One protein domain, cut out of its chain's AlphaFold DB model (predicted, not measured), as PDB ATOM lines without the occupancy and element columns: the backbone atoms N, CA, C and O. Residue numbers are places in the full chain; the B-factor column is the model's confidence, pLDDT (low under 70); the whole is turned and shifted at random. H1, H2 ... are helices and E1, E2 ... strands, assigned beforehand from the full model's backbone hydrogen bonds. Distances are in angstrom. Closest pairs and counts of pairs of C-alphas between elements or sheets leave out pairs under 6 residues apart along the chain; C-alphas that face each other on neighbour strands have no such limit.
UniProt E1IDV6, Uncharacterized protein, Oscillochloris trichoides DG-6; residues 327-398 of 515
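This is residues 327 to 398 of the 515 residues of an uncharacterized protein of Oscillochloris trichoides DG-6 (UniProt E1IDV6). A twisted sheet of four strands, E3 to E6, has the helix H1 slantwise over one face, and a small separate hairpin of E1 and E2 lies by the first residues of H1. The short H2 is close to H1. The 72 printed residues include two named helices and six named strands in the order E1, E2, H1, H2, E3, E4, E5, E6; the class is mixed. The larger sheet is antiparallel, a meander, each strand the antiparallel neighbour of the one before. The whole is compact, with a radius of gyration of the C-alphas of 11.4 A and spans of 33 by 23 by 21 A.

The hairpin of E3, residues 363 to 367, and E4, residues 370 to 376, has N 365 and O 372 at 2.8 A. E5, residues 381 to 384, pairs with E4 through N 384 and O 373, 2.8 A. E6, residues 394 to 396, pairs with E5 through N 383 and O 395, 2.8 A. This sheet is only just strongly twisted, its C-alphas up to 4.4 A off the best plane. H1, residues 340 to 348, is on it at a height over the sheet of 9.5 A; the closest C-alphas of H1 and E5 are those of Ile 342 and Leu 382, 6.8 A. H1 is only just over E5, with 3 of its C-alphas there, at 51 degrees on the local plane. H2, residues 352 to 355, is close to but not clearly touching H1, the closest C-alphas being those of Trp 346 and Phe 355, 7.2 A. In the hairpin of E1, residues 328 to 330, and E2, residues 337 to 339, N 329 and O 338 are 2.8 A apart. E2 and H1 are near each other. In H1 every O i to N i+4 pair is within hydrogen-bond range; H2 is too short for one.

From first to last C-alpha, E4 measures 17.3 A, E3 and H1 12.3 A each and E5 9.9 A. E1 begins at C-alpha 328 (147.837, 151.697, 105.717), and E6 ends at C-alpha 396 (150.591, 142.413, 123.021).

The two C-alphas farthest apart, those of Pro 332 and Gly 369, are 33.6 A apart. The printed part has no cut and no long link. Residue 327 and residues 386 to 391 have pLDDT under 70.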
ATOM      1  N   PRO A 327     143.803 153.752 107.534       69.69
ATOM      2  CA  PRO A 327     144.936 154.028 106.642       69.69
ATOM      3  C   PRO A 327     146.092 153.037 106.831       69.69
ATOM      4  O   PRO A 327     146.354 152.598 107.949       69.69
ATOM      5  N   CYS A 328     146.773 152.696 105.736       80.75
ATOM      6  CA  CYS A 328     147.837 151.697 105.717       80.75
ATOM      7  C   CYS A 328     149.213 152.327 105.480       80.75
ATOM      8  O   CYS A 328     149.361 153.233 104.661       80.75
ATOM      9  N   GLN A 329     150.231 151.778 106.136       88.75
ATOM     10  CA  GLN A 329     151.640 152.015 105.846       88.75
ATOM     11  C   GLN A 329     152.256 150.718 105.323       88.75
ATOM     12  O   GLN A 329     152.217 149.700 106.009       88.75
ATOM     13  N   THR A 330     152.821 150.756 104.116       91.00
ATOM     14  CA  THR A 330     153.522 149.616 103.505       91.00
ATOM     15  C   THR A 330     155.015 149.711 103.776       91.00
ATOM     16  O   THR A 330     155.608 150.773 103.586       91.00
ATOM     17  N   PHE A 331     155.615 148.598 104.189       92.88
ATOM     18  CA  PHE A 331     157.037 148.495 104.494       92.88
ATOM     19  C   PHE A 331     157.744 147.742 103.359       92.88
ATOM     20  O   PHE A 331     157.518 146.538 103.204       92.88
ATOM     21  N   PRO A 332     158.555 148.414 102.520       92.00
ATOM     22  CA  PRO A 332     159.218 147.769 101.385       92.00
ATOM     23  C   PRO A 332     160.191 146.656 101.806       92.00
ATOM     24  O   PRO A 332     160.428 145.741 101.024       92.00
ATOM     25  N   GLU A 333     160.716 146.704 103.031       94.19
ATOM     26  CA  GLU A 333     161.653 145.725 103.586       94.19
ATOM     27  C   GLU A 333     161.036 144.330 103.725       94.19
ATOM     28  O   GLU A 333     161.737 143.330 103.581       94.19
ATOM     29  N   THR A 334     159.728 144.254 103.982       95.62
ATOM     30  CA  THR A 334     159.015 142.983 104.178       95.62
ATOM     31  C   THR A 334     157.871 142.762 103.193       95.62
ATOM     32  O   THR A 334     157.355 141.652 103.089       95.62
ATOM     33  N   GLY A 335     157.465 143.801 102.458       92.56
ATOM     34  CA  GLY A 335     156.337 143.771 101.527       92.56
ATOM     35  C   GLY A 335     154.963 143.779 102.205       92.56
ATOM     36  O   GLY A 335     153.949 143.730 101.510       92.56
ATOM     37  N   PHE A 336     154.904 143.854 103.539       94.88
ATOM     38  CA  PHE A 336     153.650 143.880 104.290       94.88
ATOM     39  C   PHE A 336     153.203 145.308 104.612       94.88
ATOM     40  O   PHE A 336     154.007 146.234 104.741       94.88
ATOM     41  N   SER A 337     151.892 145.467 104.784       91.38
ATOM     42  CA  SER A 337     151.277 146.710 105.240       91.38
ATOM     43  C   SER A 337     150.736 146.556 106.656       91.38
ATOM     44  O   SER A 337     150.241 145.492 107.024       91.38
ATOM     45  N   VAL A 338     150.799 147.635 107.427       91.62
ATOM     46  CA  VAL A 338     150.137 147.764 108.729       91.62
ATOM     47  C   VAL A 338     149.042 148.801 108.565       91.62
ATOM     48  O   VAL A 338     149.310 149.882 108.038       91.62
ATOM     49  N   CYS A 339     147.819 148.481 108.977       82.12
ATOM     50  CA  CYS A 339     146.646 149.306 108.706       82.12
ATOM     51  C   CYS A 339     145.889 149.693 109.981       82.12
ATOM     52  O   CYS A 339     146.015 149.061 111.032       82.12
ATOM     53  N   GLY A 340     145.105 150.764 109.863       81.06
ATOM     54  CA  GLY A 340     144.111 151.203 110.835       81.06
ATOM     55  C   GLY A 340     144.566 151.208 112.282       81.06
ATOM     56  O   GLY A 340     145.536 151.878 112.627       81.06
ATOM     57  N   ARG A 341     143.824 150.507 113.148       82.12
ATOM     58  CA  ARG A 341     144.043 150.579 114.595       82.12
ATOM     59  C   ARG A 341     145.399 150.006 115.008       82.12
ATOM     60  O   ARG A 341     146.039 150.584 115.884       82.12
ATOM     61  N   ILE A 342     145.846 148.926 114.362       89.25
ATOM     62  CA  ILE A 342     147.174 148.348 114.602       89.25
ATOM     63  C   ILE A 342     148.259 149.341 114.162       89.25
ATOM     64  O   ILE A 342     149.223 149.531 114.898       89.25
ATOM     65  N   LEU A 343     148.087 150.038 113.027       89.94
ATOM     66  CA  LEU A 343     149.028 151.082 112.594       89.94
ATOM     67  C   LEU A 343     149.081 152.245 113.586       89.94
ATOM     68  O   LEU A 343     150.165 152.668 113.977       89.94
ATOM     69  N   GLU A 344     147.918 152.743 114.000       82.94
ATOM     70  CA  GLU A 344     147.805 153.821 114.982       82.94
ATOM     71  C   GLU A 344     148.522 153.443 116.287       82.94
ATOM     72  O   GLU A 344     149.335 154.214 116.796       82.94
ATOM     73  N   TYR A 345     148.269 152.232 116.795       87.38
ATOM     74  CA  TYR A 345     148.909 151.726 118.004       87.38
ATOM     75  C   TYR A 345     150.424 151.598 117.843       87.38
ATOM     76  O   TYR A 345     151.174 152.050 118.706       87.38
ATOM     77  N   TRP A 346     150.871 151.013 116.729       92.56
ATOM     78  CA  TRP A 346     152.285 150.843 116.409       92.56
ATOM     79  C   TRP A 346     153.001 152.199 116.393       92.56
ATOM     80  O   TRP A 346     154.045 152.343 117.022       92.56
ATOM     81  N   GLN A 347     152.417 153.218 115.754       88.75
ATOM     82  CA  GLN A 347     152.993 154.566 115.674       88.75
ATOM     83  C   GLN A 347     153.041 155.273 117.036       88.75
ATOM     84  O   GLN A 347     154.024 155.948 117.337       88.75
ATOM     85  N   GLN A 348     151.998 155.119 117.856       83.56
ATOM     86  CA  GLN A 348     151.909 155.741 119.183       83.56
ATOM     87  C   GLN A 348     152.887 155.125 120.191       83.56
ATOM     88  O   GLN A 348     153.411 155.838 121.039       83.56
ATOM     89  N   ASN A 349     153.171 153.826 120.076       86.44
ATOM     90  CA  ASN A 349     153.927 153.066 121.074       86.44
ATOM     91  C   ASN A 349     155.373 152.757 120.643       86.44
ATOM     92  O   ASN A 349     155.924 151.706 120.959       86.44
ATOM     93  N   GLY A 350     155.996 153.673 119.895       84.19
ATOM     94  CA  GLY A 350     157.427 153.624 119.571       84.19
ATOM     95  C   GLY A 350     157.795 152.930 118.257       84.19
ATOM     96  O   GLY A 350     158.961 152.961 117.876       84.19
ATOM     97  N   GLY A 351     156.833 152.367 117.527       90.56
ATOM     98  CA  GLY A 351     156.993 151.914 116.146       90.56
ATOM     99  C   GLY A 351     158.128 150.916 115.918       90.56
ATOM    100  O   GLY A 351     158.240 149.901 116.608       90.56
ATOM    101  N   LEU A 352     158.962 151.194 114.913       89.81
ATOM    102  CA  LEU A 352     159.992 150.276 114.420       89.81
ATOM    103  C   LEU A 352     160.999 149.847 115.510       89.81
ATOM    104  O   LEU A 352     161.240 148.645 115.619       89.81
ATOM    105  N   PRO A 353     161.552 150.749 116.347       84.12
ATOM    106  CA  PRO A 353     162.406 150.363 117.474       84.12
ATOM    107  C   PRO A 353     161.791 149.350 118.450       84.12
ATOM    108  O   PRO A 353     162.514 148.504 118.971       84.12
ATOM    109  N   VAL A 354     160.480 149.430 118.698       87.00
ATOM    110  CA  VAL A 354     159.796 148.630 119.729       87.00
ATOM    111  C   VAL A 354     159.239 147.330 119.151       87.00
ATOM    112  O   VAL A 354     159.498 146.245 119.670       87.00
ATOM    113  N   PHE A 355     158.495 147.418 118.050       93.12
ATOM    114  CA  PHE A 355     157.789 146.274 117.471       93.12
ATOM    115  C   PHE A 355     158.552 145.627 116.310       93.12
ATOM    116  O   PHE A 355     158.411 144.428 116.074       93.12
ATOM    117  N   GLY A 356     159.404 146.387 115.618       93.06
ATOM    118  CA  GLY A 356     160.037 145.964 114.369       93.06
ATOM    119  C   GLY A 356     159.118 146.063 113.152       93.06
ATOM    120  O   GLY A 356     158.027 146.643 113.217       93.06
ATOM    121  N   PHE A 357     159.591 145.527 112.028       96.12
ATOM    122  CA  PHE A 357     158.815 145.453 110.791       96.12
ATOM    123  C   PHE A 357     157.660 144.443 110.907       96.12
ATOM    124  O   PHE A 357     157.774 143.462 111.648       96.12
ATOM    125  N   PRO A 358     156.549 144.630 110.171       97.00
ATOM    126  CA  PRO A 358     155.545 143.581 110.026       97.00
ATOM    127  C   PRO A 358     156.146 142.388 109.277       97.00
ATOM    128  O   PRO A 358     156.764 142.559 108.229       97.00
ATOM    129  N   ILE A 359     155.924 141.177 109.778       96.12
ATOM    130  CA  ILE A 359     156.441 139.926 109.189       96.12
ATOM    131  C   ILE A 359     155.319 139.029 108.651       96.12
ATOM    132  O   ILE A 359     155.520 137.838 108.399       96.12
ATOM    133  N   GLY A 360     154.108 139.566 108.541       93.56
ATOM    134  CA  GLY A 360     152.935 138.902 107.988       93.56
ATOM    135  C   GLY A 360     151.773 139.879 107.797       93.56
ATOM    136  O   GLY A 360     151.833 141.008 108.297       93.56
ATOM    137  N   PRO A 361     150.709 139.465 107.087       92.31
ATOM    138  CA  PRO A 361     149.491 140.257 106.997       92.31
ATOM    139  C   PRO A 361     148.757 140.277 108.345       92.31
ATOM    140  O   PRO A 361     148.903 139.359 109.155       92.31
ATOM    141  N   GLN A 362     147.925 141.298 108.559       90.00
ATOM    142  CA  GLN A 362     146.888 141.230 109.585       90.00
ATOM    143  C   GLN A 362     145.903 140.111 109.215       90.00
ATOM    144  O   GLN A 362     145.416 140.055 108.083       90.00
ATOM    145  N   GLN A 363     145.630 139.213 110.154       87.44
ATOM    146  CA  GLN A 363     144.790 138.038 109.941       87.44
ATOM    147  C   GLN A 363     144.057 137.637 111.220       87.44
ATOM    148  O   GLN A 363     144.408 138.070 112.315       87.44
ATOM    149  N   MET A 364     143.047 136.780 111.084       84.75
ATOM    150  CA  MET A 364     142.348 136.225 112.240       84.75
ATOM    151  C   MET A 364     143.184 135.105 112.878       84.75
ATOM    152  O   MET A 364     143.646 134.204 112.179       84.75
ATOM    153  N   VAL A 365     143.382 135.172 114.194       87.75
ATOM    154  CA  VAL A 365     144.162 134.226 115.001       87.75
ATOM    155  C   VAL A 365     143.334 133.803 116.214       87.75
ATOM    156  O   VAL A 365     142.589 134.603 116.775       87.75
ATOM    157  N   MET A 366     143.462 132.541 116.626       86.00
ATOM    158  CA  MET A 366     142.817 132.025 117.834       86.00
ATOM    159  C   MET A 366     143.708 132.273 119.051       86.00
ATOM    160  O   MET A 366     144.799 131.711 119.133       86.00
ATOM    161  N   ILE A 367     143.230 133.068 120.003       83.25
ATOM    162  CA  ILE A 367     143.920 133.370 121.263       83.25
ATOM    163  C   ILE A 367     142.990 132.937 122.391       83.25
ATOM    164  O   ILE A 367     141.842 133.369 122.453       83.25
ATOM    165  N   GLU A 368     143.450 132.006 123.230       81.88
ATOM    166  CA  GLU A 368     142.659 131.442 124.340       81.88
ATOM    167  C   GLU A 368     141.258 130.946 123.916       81.88
ATOM    168  O   GLU A 368     140.271 131.064 124.639       81.88
ATOM    169  N   GLY A 369     141.155 130.386 122.705       81.94
ATOM    170  CA  GLY A 369     139.902 129.855 122.160       81.94
ATOM    171  C   GLY A 369     138.950 130.900 121.569       81.94
ATOM    172  O   GLY A 369     137.864 130.529 121.127       81.94
ATOM    173  N   LYS A 370     139.348 132.176 121.494       79.44
ATOM    174  CA  LYS A 370     138.576 133.251 120.857       79.44
ATOM    175  C   LYS A 370     139.275 133.782 119.595       79.44
ATOM    176  O   LYS A 370     140.503 133.856 119.573       79.44
ATOM    177  N   PRO A 371     138.519 134.132 118.540       83.38
ATOM    178  CA  PRO A 371     139.081 134.693 117.317       83.38
ATOM    179  C   PRO A 371     139.357 136.194 117.473       83.38
ATOM    180  O   PRO A 371     138.445 136.957 117.779       83.38
ATOM    181  N   PHE A 372     140.579 136.628 117.172       84.69
ATOM    182  CA  PHE A 372     140.956 138.045 117.139       84.69
ATOM    183  C   PHE A 372     141.689 138.388 115.849       84.69
ATOM    184  O   PHE A 372     142.394 137.556 115.282       84.69
ATOM    185  N   GLN A 373     141.549 139.626 115.376       87.31
ATOM    186  CA  GLN A 373     142.440 140.144 114.339       87.31
ATOM    187  C   GLN A 373     143.795 140.447 114.974       87.31
ATOM    188  O   GLN A 373     143.864 141.192 115.943       87.31
ATOM    189  N   ALA A 374     144.870 139.900 114.426       93.00
ATOM    190  CA  ALA A 374     146.216 140.133 114.917       93.00
ATOM    191  C   ALA A 374     147.200 140.296 113.760       93.00
ATOM    192  O   ALA A 374     146.962 139.825 112.643       93.00
ATOM    193  N   GLN A 375     148.320 140.958 114.026       95.00
ATOM    194  CA  GLN A 375     149.429 141.058 113.087       95.00
ATOM    195  C   GLN A 375     150.755 140.777 113.789       95.00
ATOM    196  O   GLN A 375     151.022 141.266 114.887       95.00
ATOM    197  N   GLU A 376     151.579 139.977 113.122       95.69
ATOM    198  CA  GLU A 376     152.908 139.600 113.592       95.69
ATOM    199  C   GLU A 376     153.947 140.632 113.148       95.69
ATOM    200  O   GLU A 376     154.025 140.977 111.961       95.69
ATOM    201  N   PHE A 377     154.792 141.055 114.083       96.69
ATOM    202  CA  PHE A 377     155.960 141.904 113.862       96.69
ATOM    203  C   PHE A 377     157.229 141.174 114.303       96.69
ATOM    204  O   PHE A 377     157.162 140.130 114.946       96.69
ATOM    205  N   GLU A 378     158.407 141.705 113.975       94.62
ATOM    206  CA  GLU A 378     159.677 141.050 114.320       94.62
ATOM    207  C   GLU A 378     159.843 140.783 115.825       94.62
ATOM    208  O   GLU A 378     160.452 139.781 116.199       94.62
ATOM    209  N   ARG A 379     159.309 141.658 116.691       93.19
ATOM    210  CA  ARG A 379     159.498 141.584 118.153       93.19
ATOM    211  C   ARG A 379     158.230 141.278 118.943       93.19
ATOM    212  O   ARG A 379     158.340 140.893 120.099       93.19
ATOM    213  N   ASN A 380     157.050 141.467 118.355       93.81
ATOM    214  CA  ASN A 380     155.767 141.397 119.058       93.81
ATOM    215  C   ASN A 380     154.632 140.949 118.132       93.81
ATOM    216  O   ASN A 380     154.697 141.139 116.919       93.81
ATOM    217  N   ARG A 381     153.559 140.427 118.729       95.12
ATOM    218  CA  ARG A 381     152.259 140.229 118.078       95.12
ATOM    219  C   ARG A 381     151.294 141.274 118.616       95.12
ATOM    220  O   ARG A 381     151.118 141.344 119.829       95.12
ATOM    221  N   LEU A 382     150.698 142.078 117.739       95.38
ATOM    222  CA  LEU A 382     149.657 143.033 118.124       95.38
ATOM    223  C   LEU A 382     148.286 142.409 117.874       95.38
ATOM    224  O   LEU A 382     148.003 141.972 116.759       95.38
ATOM    225  N   GLU A 383     147.461 142.370 118.911       93.75
ATOM    226  CA  GLU A 383     146.176 141.676 118.975       93.75
ATOM    227  C   GLU A 383     145.073 142.717 119.160       93.75
ATOM    228  O   GLU A 383     145.140 143.541 120.069       93.75
ATOM    229  N   LEU A 384     144.080 142.734 118.274       85.25
ATOM    230  CA  LEU A 384     142.994 143.707 118.296       85.25
ATOM    231  C   LEU A 384     141.839 143.173 119.148       85.25
ATOM    232  O   LEU A 384     141.179 142.210 118.756       85.25
ATOM    233  N   HIS A 385     141.590 143.849 120.265       80.75
ATOM    234  CA  HIS A 385     140.557 143.570 121.262       80.75
ATOM    235  C   HIS A 385     139.499 144.682 121.263       80.75
ATOM    236  O   HIS A 385     139.476 145.512 122.175       80.75
ATOM    237  N   PRO A 386     138.642 144.775 120.231       65.75
ATOM    238  CA  PRO A 386     137.677 145.869 120.104       65.75
ATOM    239  C   PRO A 386     136.682 145.961 121.272       65.75
ATOM    240  O   PRO A 386     136.076 147.013 121.458       65.75
ATOM    241  N   GLU A 387     136.526 144.890 122.053       60.88
ATOM    242  CA  GLU A 387     135.721 144.845 123.272       60.88
ATOM    243  C   GLU A 387     136.295 145.701 124.416       60.88
ATOM    244  O   GLU A 387     135.566 146.115 125.320       60.88
ATOM    245  N   ASN A 388     137.598 145.991 124.387       63.09
ATOM    246  CA  ASN A 388     138.258 146.794 125.404       63.09
ATOM    247  C   ASN A 388     138.218 148.279 125.034       63.09
ATOM    248  O   ASN A 388     138.321 148.675 123.876       63.09
ATOM    249  N   ALA A 389     138.139 149.143 126.044       54.38
ATOM    250  CA  ALA A 389     138.354 150.564 125.819       54.38
ATOM    251  C   ALA A 389     139.831 150.830 125.483       54.38
ATOM    252  O   ALA A 389     140.734 150.277 126.116       54.38
ATOM    253  N   ARG A 390     140.083 151.742 124.534       69.81
ATOM    254  CA  ARG A 390     141.427 152.291 124.283       69.81
ATOM    255  C   ARG A 390     142.082 152.763 125.606       69.81
ATOM    256  O   ARG A 390     141.380 153.283 126.478       69.81
ATOM    257  N   PRO A 391     143.406 152.609 125.768       68.38
ATOM    258  CA  PRO A 391     144.357 152.042 124.806       68.38
ATOM    259  C   PRO A 391     144.429 150.499 124.808       68.38
ATOM    260  O   PRO A 391     145.216 149.942 124.049       68.38
ATOM    261  N   TYR A 392     143.619 149.810 125.619       77.75
ATOM    262  CA  TYR A 392     143.643 148.346 125.799       77.75
ATOM    263  C   TYR A 392     142.912 147.561 124.703       77.75
ATOM    264  O   TYR A 392     142.810 146.336 124.772       77.75
ATOM    265  N   ASP A 393     142.404 148.261 123.690       72.44
ATOM    266  CA  ASP A 393     141.828 147.672 122.484       72.44
ATOM    267  C   ASP A 393     142.886 147.094 121.538       72.44
ATOM    268  O   ASP A 393     142.542 146.441 120.557       72.44
ATOM    269  N   VAL A 394     144.173 147.312 121.824       88.44
ATOM    270  CA  VAL A 394     145.281 146.558 121.240       88.44
ATOM    271  C   VAL A 394     146.158 146.028 122.366       88.44
ATOM    272  O   VAL A 394     146.684 146.799 123.172       88.44
ATOM    273  N   LEU A 395     146.317 144.710 122.412       91.44
ATOM    274  CA  LEU A 395     147.155 144.016 123.382       91.44
ATOM    275  C   LEU A 395     148.364 143.385 122.690       91.44
ATOM    276  O   LEU A 395     148.368 143.145 121.482       91.44
ATOM    277  N   LEU A 396     149.414 143.144 123.473       94.50
ATOM    278  CA  LEU A 396     150.591 142.413 123.021       94.50
ATOM    279  C   LEU A 396     150.469 140.944 123.413       94.50
ATOM    280  O   LEU A 396     150.306 140.623 124.601       94.50
ATOM    281  N   GLY A 397     150.652 140.076 122.422       92.44
ATOM    282  CA  GLY A 397     150.752 138.639 122.626       92.44
ATOM    283  C   GLY A 397     151.948 138.257 123.498       92.44
ATOM    284  O   GLY A 397     152.973 138.941 123.535       92.44
ATOM    285  N   ARG A 398     151.834 137.129 124.202       93.50
ATOM    286  CA  ARG A 398     152.858 136.617 125.129       93.50
ATOM    287  C   ARG A 398     153.979 135.879 124.391       93.50
ATOM    288  O   ARG A 398     154.266 134.724 124.687       93.50
TER     289      ARG A 398